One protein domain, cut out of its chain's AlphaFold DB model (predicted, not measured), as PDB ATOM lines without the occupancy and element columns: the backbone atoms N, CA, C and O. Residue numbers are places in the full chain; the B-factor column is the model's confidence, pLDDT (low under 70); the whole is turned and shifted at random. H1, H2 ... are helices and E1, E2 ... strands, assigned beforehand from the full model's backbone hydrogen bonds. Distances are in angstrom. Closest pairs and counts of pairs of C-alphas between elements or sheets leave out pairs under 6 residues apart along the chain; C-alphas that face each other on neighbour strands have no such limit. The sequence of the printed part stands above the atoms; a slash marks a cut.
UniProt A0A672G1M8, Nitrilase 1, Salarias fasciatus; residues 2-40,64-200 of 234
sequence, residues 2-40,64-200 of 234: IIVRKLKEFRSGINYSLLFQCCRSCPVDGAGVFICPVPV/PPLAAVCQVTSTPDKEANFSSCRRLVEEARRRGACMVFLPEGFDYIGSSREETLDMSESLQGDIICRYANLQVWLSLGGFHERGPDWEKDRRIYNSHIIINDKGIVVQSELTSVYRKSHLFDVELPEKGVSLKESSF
ATOM      1  N   ILE A   2      -9.273 -28.320 -21.421       32.84
ATOM      2  CA  ILE A   2     -10.442 -29.210 -21.586       32.84
ATOM      3  C   ILE A   2     -11.354 -28.819 -22.772       32.84
ATOM      4  O   ILE A   2     -11.826 -29.703 -23.486       32.84
ATOM      5  N   ILE A   3     -11.488 -27.519 -23.076       34.84
ATOM      6  CA  ILE A   3     -12.252 -26.997 -24.236       34.84
ATOM      7  C   ILE A   3     -11.815 -27.660 -25.555       34.84
ATOM      8  O   ILE A   3     -12.635 -27.939 -26.427       34.84
ATOM      9  N   VAL A   4     -10.519 -27.957 -25.702       31.84
ATOM     10  CA  VAL A   4      -9.939 -28.325 -27.002       31.84
ATOM     11  C   VAL A   4      -9.939 -29.830 -27.287       31.84
ATOM     12  O   VAL A   4      -9.853 -30.232 -28.447       31.84
ATOM     13  N   ARG A   5     -10.074 -30.684 -26.261       32.47
ATOM     14  CA  ARG A   5     -10.271 -32.130 -26.474       32.47
ATOM     15  C   ARG A   5     -11.734 -32.465 -26.791       32.47
ATOM     16  O   ARG A   5     -11.960 -33.258 -27.695       32.47
ATOM     17  N   LYS A   6     -12.704 -31.822 -26.128       38.50
ATOM     18  CA  LYS A   6     -14.143 -32.136 -26.267       38.50
ATOM     19  C   LYS A   6     -14.753 -31.705 -27.614       38.50
ATOM     20  O   LYS A   6     -15.599 -32.403 -28.157       38.50
ATOM     21  N   LEU A   7     -14.267 -30.622 -28.229       35.31
ATOM     22  CA  LEU A   7     -14.752 -30.157 -29.544       35.31
ATOM     23  C   LEU A   7     -14.318 -31.039 -30.735       35.31
ATOM     24  O   LEU A   7     -14.857 -30.889 -31.826       35.31
ATOM     25  N   LYS A   8     -13.381 -31.983 -30.549       30.86
ATOM     26  CA  LYS A   8     -13.019 -32.968 -31.588       30.86
ATOM     27  C   LYS A   8     -14.096 -34.039 -31.810       30.86
ATOM     28  O   LYS A   8     -14.139 -34.608 -32.899       30.86
ATOM     29  N   GLU A   9     -14.941 -34.317 -30.815       32.91
ATOM     30  CA  GLU A   9     -16.018 -35.319 -30.913       32.91
ATOM     31  C   GLU A   9     -17.289 -34.742 -31.558       32.91
ATOM     32  O   GLU A   9     -17.999 -35.440 -32.284       32.91
ATOM     33  N   PHE A  10     -17.520 -33.434 -31.412       34.16
ATOM     34  CA  PHE A  10     -18.540 -32.693 -32.152       34.16
ATOM     35  C   PHE A  10     -18.020 -32.408 -33.572       34.16
ATOM     36  O   PHE A  10     -17.386 -31.383 -33.823       34.16
ATOM     37  N   ARG A  11     -18.236 -33.332 -34.522       30.81
ATOM     38  CA  ARG A  11     -17.879 -33.165 -35.949       30.81
ATOM     39  C   ARG A  11     -18.697 -32.049 -36.629       30.81
ATOM     40  O   ARG A  11     -19.502 -32.304 -37.519       30.81
ATOM     41  N   SER A  12     -18.464 -30.800 -36.245       34.22
ATOM     42  CA  SER A  12     -18.681 -29.630 -37.090       34.22
ATOM     43  C   SER A  12     -17.353 -29.316 -37.789       34.22
ATOM     44  O   SER A  12     -16.282 -29.474 -37.208       34.22
ATOM     45  N   GLY A  13     -17.394 -28.930 -39.065       34.06
ATOM     46  CA  GLY A  13     -16.217 -28.669 -39.907       34.06
ATOM     47  C   GLY A  13     -15.383 -27.438 -39.517       34.06
ATOM     48  O   GLY A  13     -14.903 -26.730 -40.396       34.06
ATOM     49  N   ILE A  14     -15.232 -27.157 -38.222       37.19
ATOM     50  CA  ILE A  14     -14.454 -26.056 -37.661       37.19
ATOM     51  C   ILE A  14     -13.022 -26.556 -37.432       37.19
ATOM     52  O   ILE A  14     -12.786 -27.533 -36.724       37.19
ATOM     53  N   ASN A  15     -12.030 -25.892 -38.029       34.06
ATOM     54  CA  ASN A  15     -10.626 -26.203 -37.768       34.06
ATOM     55  C   ASN A  15     -10.213 -25.638 -36.394       34.06
ATOM     56  O   ASN A  15      -9.785 -24.492 -36.274       34.06
ATOM     57  N   TYR A  16     -10.347 -26.459 -35.352       43.25
ATOM     58  CA  TYR A  16     -10.073 -26.109 -33.953       43.25
ATOM     59  C   TYR A  16      -8.586 -25.874 -33.617       43.25
ATOM     60  O   TYR A  16      -8.262 -25.544 -32.477       43.25
ATOM     61  N   SER A  17      -7.660 -26.009 -34.573       35.03
ATOM     62  CA  SER A  17      -6.242 -25.672 -34.349       35.03
ATOM     63  C   SER A  17      -6.028 -24.184 -34.024       35.03
ATOM     64  O   SER A  17      -5.139 -23.851 -33.244       35.03
ATOM     65  N   LEU A  18      -6.904 -23.296 -34.512       37.16
ATOM     66  CA  LEU A  18      -6.878 -21.855 -34.220       37.16
ATOM     67  C   LEU A  18      -7.254 -21.514 -32.763       37.16
ATOM     68  O   LEU A  18      -6.783 -20.509 -32.231       37.16
ATOM     69  N   LEU A  19      -8.028 -22.370 -32.082       39.19
ATOM     70  CA  LEU A  19      -8.353 -22.230 -30.652       39.19
ATOM     71  C   LEU A  19      -7.123 -22.438 -29.752       39.19
ATOM     72  O   LEU A  19      -7.013 -21.810 -28.699       39.19
ATOM     73  N   PHE A  20      -6.178 -23.289 -30.171       33.94
ATOM     74  CA  PHE A  20      -4.952 -23.585 -29.419       33.94
ATOM     75  C   PHE A  20      -3.979 -22.401 -29.368       33.94
ATOM     76  O   PHE A  20      -3.259 -22.245 -28.382       33.94
ATOM     77  N   GLN A  21      -3.950 -21.566 -30.409       32.78
ATOM     78  CA  GLN A  21      -2.960 -20.494 -30.536       32.78
ATOM     79  C   GLN A  21      -3.326 -19.239 -29.722       32.78
ATOM     80  O   GLN A  21      -2.437 -18.473 -29.361       32.78
ATOM     81  N   CYS A  22      -4.601 -19.067 -29.345       38.12
ATOM     82  CA  CYS A  22      -5.065 -17.931 -28.534       38.12
ATOM     83  C   CYS A  22      -4.719 -18.027 -27.037       38.12
ATOM     84  O   CYS A  22      -4.545 -16.998 -26.395       38.12
ATOM     85  N   CYS A  23      -4.550 -19.228 -26.467       36.84
ATOM     86  CA  CYS A  23      -4.274 -19.397 -25.029       36.84
ATOM     87  C   CYS A  23      -2.886 -18.884 -24.572       36.84
ATOM     88  O   CYS A  23      -2.606 -18.897 -23.379       36.84
ATOM     89  N   ARG A  24      -1.991 -18.469 -25.484       32.72
ATOM     90  CA  ARG A  24      -0.610 -18.053 -25.148       32.72
ATOM     91  C   ARG A  24      -0.411 -16.543 -24.963       32.72
ATOM     92  O   ARG A  24       0.684 -16.143 -24.584       32.72
ATOM     93  N   SER A  25      -1.441 -15.726 -25.175       38.12
ATOM     94  CA  SER A  25      -1.344 -14.260 -25.107       38.12
ATOM     95  C   SER A  25      -2.344 -13.702 -24.091       38.12
ATOM     96  O   SER A  25      -3.364 -13.130 -24.468       38.12
ATOM     97  N   CYS A  26      -2.093 -13.921 -22.798       38.38
ATOM     98  CA  CYS A  26      -2.930 -13.386 -21.719       38.38
ATOM     99  C   CYS A  26      -2.365 -12.055 -21.192       38.38
ATOM    100  O   CYS A  26      -1.186 -12.012 -20.838       38.38
ATOM    101  N   PRO A  27      -3.181 -10.991 -21.078       40.41
ATOM    102  CA  PRO A  27      -2.922  -9.886 -20.160       40.41
ATOM    103  C   PRO A  27      -3.080 -10.348 -18.702       40.41
ATOM    104  O   PRO A  27      -3.766 -11.332 -18.422       40.41
ATOM    105  N   VAL A  28      -2.465  -9.608 -17.782       40.59
ATOM    106  CA  VAL A  28      -2.358  -9.895 -16.338       40.59
ATOM    107  C   VAL A  28      -3.691  -9.988 -15.569       40.59
ATOM    108  O   VAL A  28      -3.691 -10.477 -14.445       40.59
ATOM    109  N   ASP A  29      -4.826  -9.640 -16.187       47.38
ATOM    110  CA  ASP A  29      -6.148  -9.577 -15.534       47.38
ATOM    111  C   ASP A  29      -7.016 -10.850 -15.707       47.38
ATOM    112  O   ASP A  29      -8.199 -10.861 -15.370       47.38
ATOM    113  N   GLY A  30      -6.469 -11.940 -16.262       59.47
ATOM    114  CA  GLY A  30      -7.070 -13.290 -16.237       59.47
ATOM    115  C   GLY A  30      -8.248 -13.568 -17.194       59.47
ATOM    116  O   GLY A  30      -8.382 -14.701 -17.669       59.47
ATOM    117  N   ALA A  31      -9.050 -12.558 -17.558       71.75
ATOM    118  CA  ALA A  31     -10.212 -12.685 -18.450       71.75
ATOM    119  C   ALA A  31     -10.003 -12.028 -19.832       71.75
ATOM    120  O   ALA A  31      -9.480 -10.921 -19.938       71.75
ATOM    121  N   GLY A  32     -10.467 -12.670 -20.912       77.00
ATOM    122  CA  GLY A  32     -10.263 -12.173 -22.280       77.00
ATOM    123  C   GLY A  32     -11.189 -12.788 -23.329       77.00
ATOM    124  O   GLY A  32     -11.793 -13.835 -23.107       77.00
ATOM    125  N   VAL A  33     -11.303 -12.126 -24.486       82.44
ATOM    126  CA  VAL A  33     -12.133 -12.567 -25.621       82.44
ATOM    127  C   VAL A  33     -11.341 -12.568 -26.927       82.44
ATOM    128  O   VAL A  33     -10.799 -11.547 -27.370       82.44
ATOM    129  N   PHE A  34     -11.312 -13.725 -27.576       82.38
ATOM    130  CA  PHE A  34     -10.573 -13.962 -28.809       82.38
ATOM    131  C   PHE A  34     -11.533 -14.194 -29.967       82.38
ATOM    132  O   PHE A  34     -12.411 -15.042 -29.870       82.38
ATOM    133  N   ILE A  35     -11.363 -13.450 -31.062       83.44
ATOM    134  CA  ILE A  35     -12.208 -13.563 -32.256       83.44
ATOM    135  C   ILE A  35     -11.496 -14.409 -33.301       83.44
ATOM    136  O   ILE A  35     -10.385 -14.083 -33.718       83.44
ATOM    137  N   CYS A  36     -12.168 -15.461 -33.750       77.38
ATOM    138  CA  CYS A  36     -11.663 -16.432 -34.704       77.38
ATOM    139  C   CYS A  36     -12.595 -16.485 -35.924       77.38
ATOM    140  O   CYS A  36     -13.785 -16.760 -35.761       77.38
ATOM    141  N   PRO A  37     -12.100 -16.274 -37.155       72.31
ATOM    142  CA  PRO A  37     -12.883 -16.591 -38.341       72.31
ATOM    143  C   PRO A  37     -13.131 -18.100 -38.401       72.31
ATOM    144  O   PRO A  37     -12.198 -18.897 -38.300       72.31
ATOM    145  N   VAL A  38     -14.391 -18.496 -38.562       60.88
ATOM    146  CA  VAL A  38     -14.773 -19.899 -38.709       60.88
ATOM    147  C   VAL A  38     -14.588 -20.282 -40.177       60.88
ATOM    148  O   VAL A  38     -15.225 -19.680 -41.049       60.88
ATOM    149  N   PRO A  39     -13.727 -21.268 -40.495       50.75
ATOM    150  CA  PRO A  39     -13.596 -21.751 -41.858       50.75
ATOM    151  C   PRO A  39     -14.936 -22.335 -42.304       50.75
ATOM    152  O   PRO A  39     -15.393 -23.346 -41.776       50.75
ATOM    153  N   VAL A  40     -15.581 -21.710 -43.287       46.75
ATOM    154  CA  VAL A  40     -16.709 -22.340 -43.973       46.75
ATOM    155  C   VAL A  40     -16.107 -23.454 -44.817       46.75
ATOM    156  O   VAL A  40     -15.389 -23.180 -45.779       46.75
ATOM    157  N   PRO A  64     -16.092 -14.503 -43.674       73.38
ATOM    158  CA  PRO A  64     -16.414 -15.726 -42.953       73.38
ATOM    159  C   PRO A  64     -17.097 -15.384 -41.617       73.38
ATOM    160  O   PRO A  64     -16.731 -14.379 -41.001       73.38
ATOM    161  N   PRO A  65     -18.070 -16.196 -41.162       78.62
ATOM    162  CA  PRO A  65     -18.685 -16.005 -39.857       78.62
ATOM    163  C   PRO A  65     -17.607 -16.044 -38.767       78.62
ATOM    164  O   PRO A  65     -16.675 -16.848 -38.831       78.62
ATOM    165  N   LEU A  66     -17.708 -15.150 -37.787       85.31
ATOM    166  CA  LEU A  66     -16.745 -15.042 -36.694       85.31
ATOM    167  C   LEU A  66     -17.279 -15.780 -35.466       85.31
ATOM    168  O   LEU A  66     -18.433 -15.611 -35.096       85.31
ATOM    169  N   ALA A  67     -16.437 -16.559 -34.801       85.44
ATOM    170  CA  ALA A  67     -16.707 -17.097 -33.474       85.44
ATOM    171  C   ALA A  67     -15.829 -16.387 -32.442       85.44
ATOM    172  O   ALA A  67     -14.741 -15.913 -32.769       85.44
ATOM    173  N   ALA A  68     -16.283 -16.340 -31.195       87.25
ATOM    174  CA  ALA A  68     -15.508 -15.830 -30.079       87.25
ATOM    175  C   ALA A  68     -15.237 -16.921 -29.052       87.25
ATOM    176  O   ALA A  68     -16.128 -17.692 -28.713       87.25
ATOM    177  N   VAL A  69     -14.023 -16.956 -28.522       88.75
ATOM    178  CA  VAL A  69     -13.648 -17.832 -27.414       88.75
ATOM    179  C   VAL A  69     -13.303 -16.952 -26.233       88.75
ATOM    180  O   VAL A  69     -12.427 -16.090 -26.327       88.75
ATOM    181  N   CYS A  70     -14.005 -17.169 -25.133       86.44
ATOM    182  CA  CYS A  70     -13.812 -16.430 -23.905       86.44
ATOM    183  C   CYS A  70     -12.946 -17.238 -22.941       86.44
ATOM    184  O   CYS A  70     -13.106 -18.449 -22.786       86.44
ATOM    185  N   GLN A  71     -12.050 -16.537 -22.264       85.38
ATOM    186  CA  GLN A  71     -11.344 -17.029 -21.095       85.38
ATOM    187  C   GLN A  71     -11.830 -16.231 -19.891       85.38
ATOM    188  O   GLN A  71     -11.903 -15.004 -19.960       85.38
ATOM    189  N   VAL A  72     -12.156 -16.925 -18.803       85.88
ATOM    190  CA  VAL A  72     -12.513 -16.315 -17.519       85.88
ATOM    191  C   VAL A  72     -11.777 -17.016 -16.387       85.88
ATOM    192  O   VAL A  72     -11.363 -18.170 -16.525       85.88
ATOM    193  N   THR A  73     -11.631 -16.311 -15.273       88.62
ATOM    194  CA  THR A  73     -11.161 -16.860 -14.003       88.62
ATOM    195  C   THR A  73     -12.345 -16.873 -13.052       88.62
ATOM    196  O   THR A  73     -12.607 -15.889 -12.368       88.62
ATOM    197  N   SER A  74     -13.108 -17.962 -13.081       87.56
ATOM    198  CA  SER A  74     -14.293 -18.102 -12.242       87.56
ATOM    199  C   SER A  74     -13.917 -18.256 -10.771       87.56
ATOM    200  O   SER A  74     -12.946 -18.932 -10.431       87.56
ATOM    201  N   THR A  75     -14.720 -17.646  -9.910       91.12
ATOM    202  CA  THR A  75     -14.600 -17.685  -8.446       91.12
ATOM    203  C   THR A  75     -15.863 -18.311  -7.833       91.12
ATOM    204  O   THR A  75     -16.766 -18.685  -8.587       91.12
ATOM    205  N   PRO A  76     -15.987 -18.426  -6.501       91.06
ATOM    206  CA  PRO A  76     -17.256 -18.806  -5.877       91.06
ATOM    207  C   PRO A  76     -18.383 -17.768  -6.068       91.06
ATOM    208  O   PRO A  76     -19.555 -18.103  -5.924       91.06
ATOM    209  N   ASP A  77     -18.065 -16.519  -6.432       93.06
ATOM    210  CA  ASP A  77     -19.062 -15.461  -6.636       93.06
ATOM    211  C   ASP A  77     -19.705 -15.549  -8.032       93.06
ATOM    212  O   ASP A  77     -19.176 -15.065  -9.038       93.06
ATOM    213  N   LYS A  78     -20.892 -16.163  -8.085       93.88
ATOM    214  CA  LYS A  78     -21.680 -16.348  -9.315       93.88
ATOM    215  C   LYS A  78     -22.063 -15.037  -9.994       93.88
ATOM    216  O   LYS A  78     -22.130 -14.998 -11.223       93.88
ATOM    217  N   GLU A  79     -22.306 -13.973  -9.234       95.19
ATOM    218  CA  GLU A  79     -22.712 -12.686  -9.799       95.19
ATOM    219  C   GLU A  79     -21.523 -11.990 -10.465       95.19
ATOM    220  O   GLU A  79     -21.629 -11.501 -11.596       95.19
ATOM    221  N   ALA A  80     -20.360 -12.013  -9.810       93.00
ATOM    222  CA  ALA A  80     -19.120 -11.497 -10.379       93.00
ATOM    223  C   ALA A  80     -18.708 -12.274 -11.643       93.00
ATOM    224  O   ALA A  80     -18.309 -11.673 -12.653       93.00
ATOM    225  N   ASN A  81     -18.860 -13.603 -11.625       93.69
ATOM    226  CA  ASN A  81     -18.590 -14.452 -12.786       93.69
ATOM    227  C   ASN A  81     -19.557 -14.149 -13.933       93.69
ATOM    228  O   ASN A  81     -19.116 -13.924 -15.061       93.69
ATOM    229  N   PHE A  82     -20.864 -14.079 -13.650       95.94
ATOM    230  CA  PHE A  82     -21.880 -13.736 -14.644       95.94
ATOM    231  C   PHE A  82     -21.607 -12.371 -15.272       95.94
ATOM    232  O   PHE A  82     -21.580 -12.254 -16.496       95.94
ATOM    233  N   SER A  83     -21.327 -11.355 -14.455       95.25
ATOM    234  CA  SER A  83     -20.992 -10.005 -14.919       95.25
ATOM    235  C   SER A  83     -19.769 -10.002 -15.841       95.25
ATOM    236  O   SER A  83     -19.774  -9.370 -16.902       95.25
ATOM    237  N   SER A  84     -18.735 -10.768 -15.485       92.94
ATOM    238  CA  SER A  84     -17.521 -10.916 -16.292       92.94
ATOM    239  C   SER A  84     -17.793 -11.618 -17.623       92.94
ATOM    240  O   SER A  84     -17.409 -11.111 -18.681       92.94
ATOM    241  N   CYS A  85     -18.493 -12.752 -17.595       94.38
ATOM    242  CA  CYS A  85     -18.881 -13.502 -18.785       94.38
ATOM    243  C   CYS A  85     -19.774 -12.668 -19.707       94.38
ATOM    244  O   CYS A  85     -19.503 -12.582 -20.904       94.38
ATOM    245  N   ARG A  86     -20.790 -11.998 -19.156       95.88
ATOM    246  CA  ARG A  86     -21.694 -11.105 -19.886       95.88
ATOM    247  C   ARG A  86     -20.920 -10.025 -20.632       95.88
ATOM    248  O   ARG A  86     -21.119  -9.867 -21.832       95.88
ATOM    249  N   ARG A  87     -19.990  -9.339 -19.961       95.69
ATOM    250  CA  ARG A  87     -19.143  -8.315 -20.588       95.69
ATOM    251  C   ARG A  87     -18.354  -8.873 -21.777       95.69
ATOM    252  O   ARG A  87     -18.279  -8.227 -22.820       95.69
ATOM    253  N   LEU A  88     -17.774 -10.069 -21.647       93.25
ATOM    254  CA  LEU A  88     -17.031 -10.709 -22.740       93.25
ATOM    255  C   LEU A  88     -17.942 -11.128 -23.901       93.25
ATOM    256  O   LEU A  88     -17.555 -10.988 -25.061       93.25
ATOM    257  N   VAL A  89     -19.145 -11.620 -23.601       93.69
ATOM    258  CA  VAL A  89     -20.155 -11.988 -24.601       93.69
ATOM    259  C   VAL A  89     -20.638 -10.754 -25.367       93.69
ATOM    260  O   VAL A  89     -20.697 -10.770 -26.598       93.69
ATOM    261  N   GLU A  90     -20.936  -9.661 -24.667       94.19
ATOM    262  CA  GLU A  90     -21.339  -8.394 -25.283       94.19
ATOM    263  C   GLU A  90     -20.217  -7.817 -26.160       94.19
ATOM    264  O   GLU A  90     -20.472  -7.383 -27.287       94.19
ATOM    265  N   GLU A  91     -18.966  -7.891 -25.700       92.38
ATOM    266  CA  GLU A  91     -17.791  -7.485 -26.476       92.38
ATOM    267  C   GLU A  91     -17.584  -8.367 -27.718       92.38
ATOM    268  O   GLU A  91     -17.329  -7.859 -28.812       92.38
ATOM    269  N   ALA A  92     -17.745  -9.687 -27.594       90.00
ATOM    270  CA  ALA A  92     -17.703 -10.609 -28.724       90.00
ATOM    271  C   ALA A  92     -18.750 -10.251 -29.785       90.00
ATOM    272  O   ALA A  92     -18.437 -10.176 -30.978       90.00
ATOM    273  N   ARG A  93     -19.984  -9.977 -29.343       90.56
ATOM    274  CA  ARG A  93     -21.092  -9.565 -30.208       90.56
ATOM    275  C   ARG A  93     -20.779  -8.246 -30.913       90.56
ATOM    276  O   ARG A  93     -20.945  -8.153 -32.127       90.56
ATOM    277  N   ARG A  94     -20.251  -7.252 -30.188       91.69
ATOM    278  CA  ARG A  94     -19.813  -5.959 -30.751       91.69
ATOM    279  C   ARG A  94     -18.720  -6.132 -31.809       91.69
ATOM    280  O   ARG A  94     -18.685  -5.392 -32.788       91.69
ATOM    281  N   ARG A  95     -17.852  -7.134 -31.644       88.81
ATOM    282  CA  ARG A  95     -16.800  -7.506 -32.604       88.81
ATOM    283  C   ARG A  95     -17.294  -8.400 -33.752       88.81
ATOM    284  O   ARG A  95     -16.483  -8.829 -34.571       88.81
ATOM    285  N   GLY A  96     -18.600  -8.653 -33.843       87.31
ATOM    286  CA  GLY A  96     -19.233  -9.369 -34.949       87.31
ATOM    287  C   GLY A  96     -19.202 -10.891 -34.830       87.31
ATOM    288  O   GLY A  96     -19.401 -11.572 -35.837       87.31
ATOM    289  N   ALA A  97     -18.940 -11.441 -33.639       86.25
ATOM    290  CA  ALA A  97     -19.048 -12.877 -33.419       86.25
ATOM    291  C   ALA A  97     -20.511 -13.334 -33.515       86.25
ATOM    292  O   ALA A  97     -21.383 -12.796 -32.837       86.25
ATOM    293  N   CYS A  98     -20.771 -14.355 -34.330       85.00
ATOM    294  CA  CYS A  98     -22.075 -14.997 -34.432       85.00
ATOM    295  C   CYS A  98     -22.283 -16.088 -33.377       85.00
ATOM    296  O   CYS A  98     -23.419 -16.491 -33.165       85.00
ATOM    297  N   MET A  99     -21.208 -16.572 -32.741       87.25
ATOM    298  CA  MET A  99     -21.244 -17.584 -31.682       87.25
ATOM    299  C   MET A  99     -20.121 -17.350 -30.672       87.25
ATOM    300  O   MET A  99     -18.992 -17.056 -31.067       87.25
ATOM    301  N   VAL A 100     -20.417 -17.507 -29.383       89.31
ATOM    302  CA  VAL A 100     -19.473 -17.289 -28.282       89.31
ATOM    303  C   VAL A 100     -19.333 -18.559 -27.442       89.31
ATOM    304  O   VAL A 100     -20.320 -19.197 -27.085       89.31
ATOM    305  N   PHE A 101     -18.095 -18.930 -27.130       89.50
ATOM    306  CA  PHE A 101     -17.742 -20.119 -26.362       89.50
ATOM    307  C   PHE A 101     -17.209 -19.700 -24.991       89.50
ATOM    308  O   PHE A 101     -16.165 -19.052 -24.908       89.50
ATOM    309  N   LEU A 102     -17.922 -20.080 -23.933       89.69
ATOM    310  CA  LEU A 102     -17.509 -19.921 -22.541       89.69
ATOM    311  C   LEU A 102     -16.819 -21.203 -22.041       89.69
ATOM    312  O   LEU A 102     -17.104 -22.294 -22.549       89.69
ATOM    313  N   PRO A 103     -15.889 -21.095 -21.077       86.69
ATOM    314  CA  PRO A 103     -15.149 -22.243 -20.572       86.69
ATOM    315  C   PRO A 103     -16.004 -23.150 -19.673       86.69
ATOM    316  O   PRO A 103     -17.158 -22.872 -19.366       86.69
ATOM    317  N   GLU A 104     -15.413 -24.269 -19.265       84.56
ATOM    318  CA  GLU A 104     -15.929 -25.111 -18.181       84.56
ATOM    319  C   GLU A 104     -15.853 -24.360 -16.842       84.56
ATOM    320  O   GLU A 104     -14.877 -23.640 -16.615       84.56
ATOM    321  N   GLY A 105     -16.874 -24.502 -15.991       86.19
ATOM    322  CA  GLY A 105     -16.983 -23.777 -14.721       86.19
ATOM    323  C   GLY A 105     -17.215 -22.274 -14.888       86.19
ATOM    324  O   GLY A 105     -16.773 -21.483 -14.062       86.19
ATOM    325  N   PHE A 106     -17.838 -21.843 -15.992       90.06
ATOM    326  CA  PHE A 106     -18.144 -20.425 -16.249       90.06
ATOM    327  C   PHE A 106     -19.150 -19.829 -15.247       90.06
ATOM    328  O   PHE A 106     -19.253 -18.610 -15.133       90.06
ATOM    329  N   ASP A 107     -19.934 -20.684 -14.592       91.31
ATOM    330  CA  ASP A 107     -20.908 -20.340 -13.564       91.31
ATOM    331  C   ASP A 107     -20.199 -20.005 -12.249       91.31
ATOM    332  O   ASP A 107     -20.355 -18.898 -11.733       91.31
ATOM    333  N   TYR A 108     -19.384 -20.930 -11.739       92.81
ATOM    334  CA  TYR A 108     -18.529 -20.732 -10.573       92.81
ATOM    335  C   TYR A 108     -17.479 -21.833 -10.434       92.81
ATOM    336  O   TYR A 108     -17.551 -22.885 -11.065       92.81
ATOM    337  N   ILE A 109     -16.514 -21.586  -9.552       87.75
ATOM    338  CA  ILE A 109     -15.606 -22.601  -9.015       87.75
ATOM    339  C   ILE A 109     -15.643 -22.466  -7.496       87.75
ATOM    340  O   ILE A 109     -15.198 -21.453  -6.962       87.75
ATOM    341  N   GLY A 110     -16.223 -23.459  -6.818       87.12
ATOM    342  CA  GLY A 110     -16.319 -23.478  -5.360       87.12
ATOM    343  C   GLY A 110     -14.964 -23.741  -4.701       87.12
ATOM    344  O   GLY A 110     -14.088 -24.389  -5.274       87.12
ATOM    345  N   SER A 111     -14.807 -23.262  -3.473       85.62
ATOM    346  CA  SER A 111     -13.632 -23.481  -2.620       85.62
ATOM    347  C   SER A 111     -13.652 -24.861  -1.957       85.62
ATOM    348  O   SER A 111     -12.617 -25.354  -1.512       85.62
ATOM    349  N   SER A 112     -14.829 -25.490  -1.881       85.38
ATOM    350  CA  SER A 112     -15.026 -26.841  -1.352       85.38
ATOM    351  C   SER A 112     -16.041 -27.637  -2.176       85.38
ATOM    352  O   SER A 112     -16.770 -27.100  -3.020       85.38
ATOM    353  N   ARG A 113     -16.093 -28.947  -1.920       80.62
ATOM    354  CA  ARG A 113     -17.072 -29.851  -2.530       80.62
ATOM    355  C   ARG A 113     -18.489 -29.464  -2.114       80.62
ATOM    356  O   ARG A 113     -19.370 -29.409  -2.961       80.62
ATOM    357  N   GLU A 114     -18.696 -29.211  -0.830       86.50
ATOM    358  CA  GLU A 114     -19.992 -28.881  -0.242       86.50
ATOM    359  C   GLU A 114     -20.524 -27.578  -0.842       86.50
ATOM    360  O   GLU A 114     -21.649 -27.540  -1.330       86.50
ATOM    361  N   GLU A 115     -19.665 -26.560  -0.937       87.06
ATOM    362  CA  GLU A 115     -19.994 -25.280  -1.571       87.06
ATOM    363  C   GLU A 115     -20.345 -25.457  -3.058       87.06
ATOM    364  O   GLU A 115     -21.320 -24.891  -3.545       87.06
ATOM    365  N   THR A 116     -19.604 -26.310  -3.777       86.88
ATOM    366  CA  THR A 116     -19.907 -26.645  -5.179       86.88
ATOM    367  C   THR A 116     -21.268 -27.332  -5.310       86.88
ATOM    368  O   THR A 116     -22.054 -27.022  -6.196       86.88
ATOM    369  N   LEU A 117     -21.594 -28.262  -4.417       88.12
ATOM    370  CA  LEU A 117     -22.890 -28.932  -4.444       88.12
ATOM    371  C   LEU A 117     -24.034 -27.952  -4.142       88.12
ATOM    372  O   LEU A 117     -25.026 -27.937  -4.870       88.12
ATOM    373  N   ASP A 118     -23.891 -27.102  -3.129       89.56
ATOM    374  CA  ASP A 118     -24.949 -26.184  -2.698       89.56
ATOM    375  C   ASP A 118     -25.240 -25.086  -3.734       89.56
ATOM    376  O   ASP A 118     -26.401 -24.739  -3.970       89.56
ATOM    377  N   MET A 119     -24.205 -24.595  -4.423       89.75
ATOM    378  CA  MET A 119     -24.327 -23.545  -5.442       89.75
ATOM    379  C   MET A 119     -24.794 -24.039  -6.820       89.75
ATOM    380  O   MET A 119     -25.097 -23.214  -7.691       89.75
ATOM    381  N   SER A 120     -24.848 -25.356  -7.040       90.19
ATOM    382  CA  SER A 120     -25.356 -25.954  -8.283       90.19
ATOM    383  C   SER A 120     -26.815 -25.579  -8.540       90.19
ATOM    384  O   SER A 120     -27.569 -25.298  -7.609       90.19
ATOM    385  N   GLU A 121     -27.235 -25.584  -9.801       88.25
ATOM    386  CA  GLU A 121     -28.598 -25.228 -10.204       88.25
ATOM    387  C   GLU A 121     -29.143 -26.237 -11.221       88.25
ATOM    388  O   GLU A 121     -28.386 -26.968 -11.857       88.25
ATOM    389  N   SER A 122     -30.464 -26.309 -11.387       88.50
ATOM    390  CA  SER A 122     -31.051 -27.067 -12.497       88.50
ATOM    391  C   SER A 122     -30.871 -26.313 -13.821       88.50
ATOM    392  O   SER A 122     -30.484 -25.146 -13.851       88.50
ATOM    393  N   LEU A 123     -31.200 -26.955 -14.944       82.12
ATOM    394  CA  LEU A 123     -31.215 -26.289 -16.256       82.12
ATOM    395  C   LEU A 123     -32.258 -25.162 -16.350       82.12
ATOM    396  O   LEU A 123     -32.142 -24.300 -17.213       82.12
ATOM    397  N   GLN A 124     -33.259 -25.175 -15.466       82.19
ATOM    398  CA  GLN A 124     -34.262 -24.117 -15.298       82.19
ATOM    399  C   GLN A 124     -33.831 -23.078 -14.249       82.19
ATOM    400  O   GLN A 124     -34.627 -22.234 -13.849       82.19
ATOM    401  N   GLY A 125     -32.587 -23.168 -13.776       84.62
ATOM    402  CA  GLY A 125     -31.998 -22.225 -12.843       84.62
ATOM    403  C   GLY A 125     -31.878 -20.821 -13.426       84.62
ATOM    404  O   GLY A 125     -31.857 -20.603 -14.644       84.62
ATOM    405  N   ASP A 126     -31.749 -19.863 -12.519       90.50
ATOM    406  CA  ASP A 126     -31.690 -18.440 -12.822       90.50
ATOM    407  C   ASP A 126     -30.491 -18.122 -13.723       90.50
ATOM    408  O   ASP A 126     -30.627 -17.418 -14.725       90.50
ATOM    409  N   ILE A 127     -29.331 -18.731 -13.458       91.38
ATOM    410  CA  ILE A 127     -28.122 -18.473 -14.247       91.38
ATOM    411  C   ILE A 127     -28.305 -18.817 -15.734       91.38
ATOM    412  O   ILE A 127     -27.892 -18.041 -16.597       91.38
ATOM    413  N   ILE A 128     -28.980 -19.924 -16.063       89.94
ATOM    414  CA  ILE A 128     -29.227 -20.323 -17.455       89.94
ATOM    415  C   ILE A 128     -30.246 -19.391 -18.118       89.94
ATOM    416  O   ILE A 128     -29.982 -18.934 -19.233       89.94
ATOM    417  N   CYS A 129     -31.345 -19.031 -17.433       89.50
ATOM    418  CA  CYS A 129     -32.295 -18.029 -17.944       89.50
ATOM    419  C   CYS A 129     -31.566 -16.685 -18.213       89.50
ATOM    420  O   CYS A 129     -31.793 -16.047 -19.244       89.50
ATOM    421  N   ARG A 130     -30.614 -16.267 -17.366       92.94
ATOM    422  CA  ARG A 130     -29.818 -15.045 -17.593       92.94
ATOM    423  C   ARG A 130     -28.911 -15.126 -18.824       92.94
ATOM    424  O   ARG A 130     -28.862 -14.164 -19.590       92.94
ATOM    425  N   TYR A 131     -28.217 -16.244 -19.050       92.06
ATOM    426  CA  TYR A 131     -27.412 -16.429 -20.266       92.06
ATOM    427  C   TYR A 131     -28.280 -16.503 -21.525       92.06
ATOM    428  O   TYR A 131     -27.901 -15.952 -22.560       92.06
ATOM    429  N   ALA A 132     -29.467 -17.106 -21.436       88.00
ATOM    430  CA  ALA A 132     -30.434 -17.132 -22.530       88.00
ATOM    431  C   ALA A 132     -30.872 -15.727 -22.974       88.00
ATOM    432  O   ALA A 132     -31.041 -15.472 -24.168       88.00
ATOM    433  N   ASN A 133     -30.945 -14.781 -22.038       89.31
ATOM    434  CA  ASN A 133     -31.302 -13.392 -22.320       89.31
ATOM    435  C   ASN A 133     -30.211 -12.581 -23.050       89.31
ATOM    436  O   ASN A 133     -30.463 -11.438 -23.429       89.31
ATOM    437  N   LEU A 134     -29.017 -13.139 -23.301       88.12
ATOM    438  CA  LEU A 134     -27.946 -12.440 -24.033       88.12
ATOM    439  C   LEU A 134     -28.131 -12.445 -25.564       88.12
ATOM    440  O   LEU A 134     -27.389 -11.748 -26.261       88.12
ATOM    441  N   GLN A 135     -29.122 -13.185 -26.085       84.50
ATOM    442  CA  GLN A 135     -29.563 -13.156 -27.494       84.50
ATOM    443  C   GLN A 135     -28.422 -13.329 -28.514       84.50
ATOM    444  O   GLN A 135     -28.311 -12.618 -29.515       84.50
ATOM    445  N   VAL A 136     -27.529 -14.277 -28.243       85.25
ATOM    446  CA  VAL A 136     -26.441 -14.685 -29.135       85.25
ATOM    447  C   VAL A 136     -26.272 -16.192 -29.022       85.25
ATOM    448  O   VAL A 136     -26.621 -16.775 -27.998       85.25
ATOM    449  N   TRP A 137     -25.733 -16.839 -30.058       86.56
ATOM    450  CA  TRP A 137     -25.388 -18.249 -29.933       86.56
ATOM    451  C   TRP A 137     -24.307 -18.430 -28.872       86.56
ATOM    452  O   TRP A 137     -23.211 -17.873 -28.988       86.56
ATOM    453  N   LEU A 138     -24.612 -19.227 -27.855       87.00
ATOM    454  CA  LEU A 138     -23.731 -19.498 -26.732       87.00
ATOM    455  C   LEU A 138     -23.417 -20.982 -26.645       87.00
ATOM    456  O   LEU A 138     -24.284 -21.837 -26.802       87.00
ATOM    457  N   SER A 139     -22.157 -21.260 -26.351       88.31
ATOM    458  CA  SER A 139     -21.657 -22.565 -25.956       88.31
ATOM    459  C   SER A 139     -21.146 -22.454 -24.526       88.31
ATOM    460  O   SER A 139     -20.115 -21.829 -24.278       88.31
ATOM    461  N   LEU A 140     -21.905 -23.007 -23.585       88.19
ATOM    462  CA  LEU A 140     -21.647 -22.946 -22.148       88.19
ATOM    463  C   LEU A 140     -20.846 -24.178 -21.727       88.19
ATOM    464  O   LEU A 140     -21.428 -25.238 -21.516       88.19
ATOM    465  N   GLY A 141     -19.516 -24.052 -21.664       79.31
ATOM    466  CA  GLY A 141     -18.527 -25.144 -21.669       79.31
ATOM    467  C   GLY A 141     -18.621 -26.229 -20.589       79.31
ATOM    468  O   GLY A 141     -18.003 -27.282 -20.756       79.31
ATOM    469  N   GLY A 142     -19.361 -25.997 -19.506       82.12
ATOM    470  CA  GLY A 142     -19.530 -26.947 -18.406       82.12
ATOM    471  C   GLY A 142     -20.185 -26.282 -17.204       82.12
ATOM    472  O   GLY A 142     -19.494 -25.681 -16.390       82.12
ATOM    473  N   PHE A 143     -21.511 -26.351 -17.163       88.62
ATOM    474  CA  PHE A 143     -22.396 -25.881 -16.101       88.62
ATOM    475  C   PHE A 143     -22.540 -26.950 -15.015       88.62
ATOM    476  O   PHE A 143     -22.671 -28.130 -15.347       88.62
ATOM    477  N   HIS A 144     -22.555 -26.551 -13.744       90.50
ATOM    478  CA  HIS A 144     -22.802 -27.453 -12.622       90.50
ATOM    479  C   HIS A 144     -24.310 -27.704 -12.460       90.50
ATOM    480  O   HIS A 144     -25.000 -27.044 -11.680       90.50
ATOM    481  N   GLU A 145     -24.815 -28.678 -13.219       87.88
ATOM    482  CA  GLU A 145     -26.231 -29.046 -13.278       87.88
ATOM    483  C   GLU A 145     -26.615 -29.980 -12.122       87.88
ATOM    484  O   GLU A 145     -26.002 -31.031 -11.932       87.88
ATOM    485  N   ARG A 146     -27.689 -29.670 -11.391       87.94
ATOM    486  CA  ARG A 146     -28.313 -30.618 -10.455       87.94
ATOM    487  C   ARG A 146     -28.930 -31.794 -11.201       87.94
ATOM    488  O   ARG A 146     -29.689 -31.612 -12.151       87.94
ATOM    489  N   GLY A 147     -28.640 -33.008 -10.739       77.81
ATOM    490  CA  GLY A 147     -29.273 -34.202 -11.281       77.81
ATOM    491  C   GLY A 147     -30.786 -34.272 -11.043       77.81
ATOM    492  O   GLY A 147     -31.287 -33.639 -10.117       77.81
ATOM    493  N   PRO A 148     -31.517 -35.085 -11.831       74.12
ATOM    494  CA  PRO A 148     -32.959 -35.278 -11.644       74.12
ATOM    495  C   PRO A 148     -33.306 -35.883 -10.272       74.12
ATOM    496  O   PRO A 148     -34.341 -35.550  -9.707       74.12
ATOM    497  N   ASP A 149     -32.418 -36.704  -9.701       79.12
ATOM    498  CA  ASP A 149     -32.555 -37.311  -8.369       79.12
ATOM    499  C   ASP A 149     -31.746 -36.557  -7.289       79.12
ATOM    500  O   ASP A 149     -31.205 -37.165  -6.362       79.12
ATOM    501  N   TRP A 150     -31.632 -35.225  -7.405       81.75
ATOM    502  CA  TRP A 150     -30.857 -34.378  -6.481       81.75
ATOM    503  C   TRP A 150     -31.172 -34.637  -5.000       81.75
ATOM    504  O   TRP A 150     -30.250 -34.776  -4.199       81.75
ATOM    505  N   GLU A 151     -32.458 -34.769  -4.663       80.62
ATOM    506  CA  GLU A 151     -32.941 -35.005  -3.293       80.62
ATOM    507  C   GLU A 151     -32.443 -36.325  -2.681       80.62
ATOM    508  O   GLU A 151     -32.416 -36.470  -1.462       80.62
ATOM    509  N   LYS A 152     -32.047 -37.298  -3.511       77.31
ATOM    510  CA  LYS A 152     -31.584 -38.617  -3.058       77.31
ATOM    511  C   LYS A 152     -30.065 -38.731  -3.078       77.31
ATOM    512  O   LYS A 152     -29.474 -39.190  -2.105       77.31
ATOM    513  N   ASP A 153     -29.442 -38.277  -4.163       77.56
ATOM    514  CA  ASP A 153     -28.037 -38.590  -4.433       77.56
ATOM    515  C   ASP A 153     -27.100 -37.395  -4.217       77.56
ATOM    516  O   ASP A 153     -25.892 -37.586  -4.071       77.56
ATOM    517  N   ARG A 154     -27.624 -36.157  -4.201       80.88
ATOM    518  CA  ARG A 154     -26.838 -34.908  -4.126       80.88
ATOM    519  C   ARG A 154     -25.633 -34.889  -5.078       80.88
ATOM    520  O   ARG A 154     -24.545 -34.431  -4.721       80.88
ATOM    521  N   ARG A 155     -25.811 -35.405  -6.298       78.44
ATOM    522  CA  ARG A 155     -24.776 -35.407  -7.346       78.44
ATOM    523  C   ARG A 155     -25.104 -34.396  -8.432       78.44
ATOM    524  O   ARG A 155     -26.269 -34.178  -8.774       78.44
ATOM    525  N   ILE A 156     -24.052 -33.809  -8.986       84.69
ATOM    526  CA  ILE A 156     -24.138 -32.827 -10.065       84.69
ATOM    527  C   ILE A 156     -23.650 -33.428 -11.380       84.69
ATOM    528  O   ILE A 156     -22.970 -34.450 -11.402       84.69
ATOM    529  N   TYR A 157     -23.972 -32.793 -12.492       80.69
ATOM    530  CA  TYR A 157     -23.422 -33.088 -13.803       80.69
ATOM    531  C   TYR A 157     -22.617 -31.886 -14.280       80.69
ATOM    532  O   TYR A 157     -22.943 -30.744 -13.978       80.69
ATOM    533  N   ASN A 158     -21.557 -32.154 -15.032       83.00
ATOM    534  CA  ASN A 158     -20.812 -31.121 -15.736       83.00
ATOM    535  C   ASN A 158     -21.374 -31.043 -17.157       83.00
ATOM    536  O   ASN A 158     -21.104 -31.911 -17.991       83.00
ATOM    537  N   SER A 159     -22.225 -30.053 -17.383       79.56
ATOM    538  CA  SER A 159     -23.158 -30.015 -18.502       79.56
ATOM    539  C   SER A 159     -22.794 -28.937 -19.507       79.56
ATOM    540  O   SER A 159     -22.784 -27.749 -19.208       79.56
ATOM    541  N   HIS A 160     -22.502 -29.350 -20.731       82.12
ATOM    542  CA  HIS A 160     -22.296 -28.457 -21.859       82.12
ATOM    543  C   HIS A 160     -23.639 -28.145 -22.521       82.12
ATOM    544  O   HIS A 160     -24.369 -29.052 -22.932       82.12
ATOM    545  N   ILE A 161     -23.964 -26.854 -22.601       83.25
ATOM    546  CA  ILE A 161     -25.268 -26.357 -23.063       83.25
ATOM    547  C   ILE A 161     -25.055 -25.448 -24.274       83.25
ATOM    548  O   ILE A 161     -24.179 -24.579 -24.260       83.25
ATOM    549  N   ILE A 162     -25.875 -25.627 -25.311       81.81
ATOM    550  CA  ILE A 162     -25.934 -24.723 -26.462       81.81
ATOM    551  C   ILE A 162     -27.227 -23.913 -26.399       81.81
ATOM    552  O   ILE A 162     -28.316 -24.480 -26.349       81.81
ATOM    553  N   ILE A 163     -27.109 -22.589 -26.453       83.25
ATOM    554  CA  ILE A 163     -28.244 -21.664 -26.538       83.25
ATOM    555  C   ILE A 163     -28.173 -20.956 -27.889       83.25
ATOM    556  O   ILE A 163     -27.089 -20.552 -28.312       83.25
ATOM    557  N   ASN A 164     -29.300 -20.822 -28.586       81.12
ATOM    558  CA  ASN A 164     -29.353 -20.055 -29.829       81.12
ATOM    559  C   ASN A 164     -29.532 -18.545 -29.592       81.12
ATOM    560  O   ASN A 164     -29.771 -18.073 -28.485       81.12
ATOM    561  N   ASP A 165     -29.467 -17.779 -30.677       79.62
ATOM    562  CA  ASP A 165     -29.685 -16.328 -30.705       79.62
ATOM    563  C   ASP A 165     -31.084 -15.866 -30.264       79.62
ATOM    564  O   ASP A 165     -31.272 -14.687 -29.974       79.62
ATOM    565  N   LYS A 166     -32.056 -16.776 -30.163       74.19
ATOM    566  CA  LYS A 166     -33.395 -16.507 -29.619       74.19
ATOM    567  C   LYS A 166     -33.510 -16.818 -28.124       74.19
ATOM    568  O   LYS A 166     -34.606 -16.713 -27.583       74.19
ATOM    569  N   GLY A 167     -32.420 -17.229 -27.474       72.12
ATOM    570  CA  GLY A 167     -32.427 -17.646 -26.072       72.12
ATOM    571  C   GLY A 167     -33.018 -19.040 -25.841       72.12
ATOM    572  O   GLY A 167     -33.269 -19.422 -24.705       72.12
ATOM    573  N   ILE A 168     -33.239 -19.825 -26.897       73.94
ATOM    574  CA  ILE A 168     -33.757 -21.190 -26.784       73.94
ATOM    575  C   ILE A 168     -32.573 -22.147 -26.641       73.94
ATOM    576  O   ILE A 168     -31.650 -22.139 -27.463       73.94
ATOM    577  N   VAL A 169     -32.619 -22.998 -25.616       68.88
ATOM    578  CA  VAL A 169     -31.678 -24.114 -25.457       68.88
ATOM    579  C   VAL A 169     -31.886 -25.091 -26.615       68.88
ATOM    580  O   VAL A 169     -32.978 -25.629 -26.803       68.88
ATOM    581  N   VAL A 170     -30.858 -25.278 -27.443       55.72
ATOM    582  CA  VAL A 170     -30.959 -26.065 -28.678       55.72
ATOM    583  C   VAL A 170     -30.951 -27.549 -28.344       55.72
ATOM    584  O   VAL A 170     -29.936 -28.100 -27.928       55.72
ATOM    585  N   GLN A 171     -32.086 -28.197 -28.586       48.91
ATOM    586  CA  GLN A 171     -32.251 -29.633 -28.415       48.91
ATOM    587  C   GLN A 171     -31.765 -30.371 -29.669       48.91
ATOM    588  O   GLN A 171     -32.219 -30.099 -30.779       48.91
ATOM    589  N   SER A 172     -30.836 -31.311 -29.502       41.09
ATOM    590  CA  SER A 172     -30.547 -32.335 -30.509       41.09
ATOM    591  C   SER A 172     -31.412 -33.565 -30.226       41.09
ATOM    592  O   SER A 172     -31.624 -33.890 -29.058       41.09
ATOM    593  N   GLU A 173     -31.842 -34.287 -31.271       32.84
ATOM    594  CA  GLU A 173     -32.612 -35.547 -31.186       32.84
ATOM    595  C   GLU A 173     -31.999 -36.629 -30.268       32.84
ATOM    596  O   GLU A 173     -32.667 -37.608 -29.956       32.84
ATOM    597  N   LEU A 174     -30.751 -36.468 -29.805       35.19
ATOM    598  CA  LEU A 174     -30.075 -37.418 -28.917       35.19
ATOM    599  C   LEU A 174     -29.696 -36.889 -27.527       35.19
ATOM    600  O   LEU A 174     -29.205 -37.690 -26.741       35.19
ATOM    601  N   THR A 175     -29.896 -35.607 -27.195       38.00
ATOM    602  CA  THR A 175     -29.930 -35.037 -25.821       38.00
ATOM    603  C   THR A 175     -29.885 -33.507 -25.899       38.00
ATOM    604  O   THR A 175     -29.135 -32.931 -26.683       38.00
ATOM    605  N   SER A 176     -30.668 -32.837 -25.048       48.47
ATOM    606  CA  SER A 176     -30.690 -31.367 -24.896       48.47
ATOM    607  C   SER A 176     -29.386 -30.794 -24.305       48.47
ATOM    608  O   SER A 176     -29.092 -29.610 -24.443       48.47
ATOM    609  N   VAL A 177     -28.591 -31.637 -23.638       56.41
ATOM    610  CA  VAL A 177     -27.430 -31.247 -22.829       56.41
ATOM    611  C   VAL A 177     -26.364 -32.331 -22.920       56.41
ATOM    612  O   VAL A 177     -26.641 -33.495 -22.625       56.41
ATOM    613  N   TYR A 178     -25.135 -31.961 -23.290       59.03
ATOM    614  CA  TYR A 178     -24.013 -32.893 -23.213       59.03
ATOM    615  C   TYR A 178     -23.478 -32.916 -21.783       59.03
ATOM    616  O   TYR A 178     -22.767 -32.013 -21.353       59.03
ATOM    617  N   ARG A 179     -23.804 -33.967 -21.037       63.12
ATOM    618  CA  ARG A 179     -23.217 -34.225 -19.719       63.12
ATOM    619  C   ARG A 179     -21.852 -34.884 -19.916       63.12
ATOM    620  O   ARG A 179     -21.740 -35.863 -20.648       63.12
ATOM    621  N   LYS A 180     -20.807 -34.351 -19.287       61.22
ATOM    622  CA  LYS A 180     -19.419 -34.824 -19.394       61.22
ATOM    623  C   LYS A 180     -19.345 -36.314 -19.048       61.22
ATOM    624  O   LYS A 180     -19.519 -36.692 -17.895       61.22
ATOM    625  N   SER A 181     -19.074 -37.160 -20.040       51.56
ATOM    626  CA  SER A 181     -18.959 -38.618 -19.850       51.56
ATOM    627  C   SER A 181     -17.602 -39.030 -19.261       51.56
ATOM    628  O   SER A 181     -17.498 -40.049 -18.589       51.56
ATOM    629  N   HIS A 182     -16.558 -38.225 -19.487       51.50
ATOM    630  CA  HIS A 182     -15.193 -38.473 -19.016       51.50
ATOM    631  C   HIS A 182     -14.856 -37.525 -17.865       51.50
ATOM    632  O   HIS A 182     -14.487 -36.367 -18.090       51.50
ATOM    633  N   LEU A 183     -15.027 -38.006 -16.638       57.12
ATOM    634  CA  LEU A 183     -14.736 -37.243 -15.429       57.12
ATOM    635  C   LEU A 183     -13.238 -37.257 -15.132       57.12
ATOM    636  O   LEU A 183     -12.540 -38.226 -15.433       57.12
ATOM    637  N   PHE A 184     -12.733 -36.143 -14.613       45.69
ATOM    638  CA  PHE A 184     -11.320 -35.953 -14.344       45.69
ATOM    639  C   PHE A 184     -10.993 -36.459 -12.937       45.69
ATOM    640  O   PHE A 184     -11.121 -35.735 -11.953       45.69
ATOM    641  N   ASP A 185     -10.563 -37.714 -12.857       42.28
ATOM    642  CA  ASP A 185     -10.004 -38.283 -11.636       42.28
ATOM    643  C   ASP A 185      -8.483 -38.259 -11.729       42.28
ATOM    644  O   ASP A 185      -7.878 -38.994 -12.512       42.28
ATOM    645  N   VAL A 186      -7.859 -37.377 -10.956       43.19
ATOM    646  CA  VAL A 186      -6.408 -37.254 -10.869       43.19
ATOM    647  C   VAL A 186      -5.988 -37.268  -9.409       43.19
ATOM    648  O   VAL A 186      -6.301 -36.370  -8.628       43.19
ATOM    649  N   GLU A 187      -5.218 -38.291  -9.064       43.28
ATOM    650  CA  GLU A 187      -4.427 -38.330  -7.844       43.28
ATOM    651  C   GLU A 187      -3.008 -37.860  -8.188       43.28
ATOM    652  O   GLU A 187      -2.352 -38.417  -9.068       43.28
ATOM    653  N   LEU A 188      -2.534 -36.814  -7.511       48.66
ATOM    654  CA  LEU A 188      -1.150 -36.340  -7.548       48.66
ATOM    655  C   LEU A 188      -0.555 -36.507  -6.143       48.66
ATOM    656  O   LEU A 188      -0.525 -35.538  -5.374       48.66
ATOM    657  N   PRO A 189      -0.075 -37.718  -5.795       51.38
ATOM    658  CA  PRO A 189       0.442 -38.019  -4.460       51.38
ATOM    659  C   PRO A 189       1.597 -37.092  -4.069       51.38
ATOM    660  O   PRO A 189       1.646 -36.600  -2.948       51.38
ATOM    661  N   GLU A 190       2.470 -36.766  -5.027       55.16
ATOM    662  CA  GLU A 190       3.643 -35.903  -4.826       55.16
ATOM    663  C   GLU A 190       3.296 -34.448  -4.474       55.16
ATOM    664  O   GLU A 190       4.131 -33.727  -3.935       55.16
ATOM    665  N   LYS A 191       2.070 -33.999  -4.773       48.06
ATOM    666  CA  LYS A 191       1.594 -32.638  -4.475       48.06
ATOM    667  C   LYS A 191       0.506 -32.606  -3.402       48.06
ATOM    668  O   LYS A 191      -0.029 -31.536  -3.132       48.06
ATOM    669  N   GLY A 192       0.142 -33.756  -2.825       43.44
ATOM    670  CA  GLY A 192      -0.973 -33.869  -1.879       43.44
ATOM    671  C   GLY A 192      -2.341 -33.510  -2.475       43.44
ATOM    672  O   GLY A 192      -3.276 -33.229  -1.733       43.44
ATOM    673  N   VAL A 193      -2.474 -33.494  -3.807       44.72
ATOM    674  CA  VAL A 193      -3.710 -33.105  -4.502       44.72
ATOM    675  C   VAL A 193      -4.430 -34.364  -4.972       44.72
ATOM    676  O   VAL A 193      -3.942 -35.069  -5.850       44.72
ATOM    677  N   SER A 194      -5.608 -34.632  -4.412       44.41
ATOM    678  CA  SER A 194      -6.531 -35.664  -4.897       44.41
ATOM    679  C   SER A 194      -7.789 -34.988  -5.437       44.41
ATOM    680  O   SER A 194      -8.650 -34.569  -4.666       44.41
ATOM    681  N   LEU A 195      -7.901 -34.883  -6.761       50.12
ATOM    682  CA  LEU A 195      -9.074 -34.350  -7.452       50.12
ATOM    683  C   LEU A 195      -9.847 -35.523  -8.058       50.12
ATOM    684  O   LEU A 195      -9.518 -35.989  -9.142       50.12
ATOM    685  N   LYS A 196     -10.856 -36.022  -7.337       55.62
ATOM    686  CA  LYS A 196     -11.773 -37.070  -7.817       55.62
ATOM    687  C   LYS A 196     -13.101 -36.457  -8.230       55.62
ATOM    688  O   LYS A 196     -14.043 -36.445  -7.434       55.62
ATOM    689  N   GLU A 197     -13.176 -35.927  -9.447       54.97
ATOM    690  CA  GLU A 197     -14.410 -35.356  -9.999       54.97
ATOM    691  C   GLU A 197     -15.547 -36.401 -10.026       54.97
ATOM    692  O   GLU A 197     -16.695 -36.071  -9.740       54.97
ATOM    693  N   SER A 198     -15.244 -37.693 -10.226       58.94
ATOM    694  CA  SER A 198     -16.237 -38.788 -10.204       58.94
ATOM    695  C   SER A 198     -16.947 -38.999  -8.870       58.94
ATOM    696  O   SER A 198     -18.032 -39.591  -8.811       58.94
ATOM    697  N   SER A 199     -16.370 -38.484  -7.784       55.47
ATOM    698  CA  SER A 199     -16.956 -38.621  -6.458       55.47
ATOM    699  C   SER A 199     -18.170 -37.707  -6.247       55.47
ATOM    700  O   SER A 199     -18.959 -37.978  -5.343       55.47
ATOM    701  N   PHE A 200     -18.348 -36.641  -7.038       52.62
ATOM    702  CA  PHE A 200     -19.488 -35.707  -6.939       52.62
ATOM    703  C   PHE A 200     -20.165 -35.405  -8.275       52.62
ATOM    704  O   PHE A 200     -21.339 -35.029  -8.282       52.62
TER     705      PHE A 200
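What this domain is: This is residues 2 to 40 and 64 to 200 of the 234 residues of the protein "Nitrilase 1" of Salarias fasciatus (UniProt A0A672G1M8). A twisted sheet of five strands, E1 to E5, has the long helix H3 and the shorter H5 side by side over one face, while the small helices H1, H2 and H4 only graze it. A small hairpin, E6 and E7, makes an arm away from the sheet, with residues 188 to 193 sticking out. The printed part has 176 residues, with six named helices and seven named strands in the order H1 H2 E1 E2 H3 E3 H4 H5 E4 H6 E5 E6 E7. The large sheet is mixed, in the order E1 E2 E3 E4 E5; the class is mixed, helices and strands. The whole is compact, with a radius of gyration of the C-alphas of 16.3 A and spans of 47 by 39 by 32 A.

How they stand to each other: H1, residues 2 to 6, and H2, residues 17 to 22, are close but not clearly touching, the closest C-alphas being Val 4 and Leu 19, 7.3 A apart. E1, residues 32 to 37, is antiparallel to E2, residues 66 to 71, with N 34 and O 69 within hydrogen-bond range at 2.9 A. H3, residues 78 to 94, precedes E3, residues 97 to 104, which is parallel to E2, with N 68 and O 99 at 2.8 A. H3 is over E2 and E3 at a height over the sheet of 9.2 A; its closest C-alphas to E2 are Ala 92 and Ala 68, 5.8 A. H4, residues 113 to 119, and H5, residues 126 to 132, precede E4, residues 137 to 146, which is parallel to E3, with N 102 and O 139 at 2.8 A. E2, H3, E3 and E3, H4 H5, E4 are strand-helix-strand units, parallel neighbour strands with helices between, both crossovers right-handed. H3 and H5 lie on the same face, making two layers, helices on a sheet; they run the same way at a shallow tilt of 3 degrees. H6, residues 150 to 153, is not on the sheet. E5, residues 156 to 163, is antiparallel to E4, with N 140 and O 161 at 2.8 A. E6, residues 185 to 188, and E7, residues 193 to 196, form an antiparallel hairpin, with N 186 and O 195 at 2.8 A. Every O i to N i+4 pair is within hydrogen-bond range in H1, H3, H4 and H5; H2 has 0 of 2, and 1 of 3 O i to N i+3 pairs; H6 is too short for such a pair.

Where its parts are: H1 begins at C-alpha 2, (-10.442, -29.210, -21.586). H3 is 23.9 A long, E4 23.3 A and E5 20.3 A. E4 bends by 71 degrees at residue 141. E7 ends at C-alpha 196, (-11.773, -37.070, -7.817).

The domain as a whole: The C-alphas of Lys 166 and Glu 190 are the two farthest apart, 48.6 A. Residues 41 to 63 are not printed; C-alphas 40 and 64 are 6.7 A apart across the cut. The link from E5 to E6 is long, and residues 178 to 179 in it pair antiparallel with residues 159 to 160 of E5. The mean pLDDT of the printed part is 70.9; residues 2 to 30, 38 to 40 and 169 to 200 are under 70.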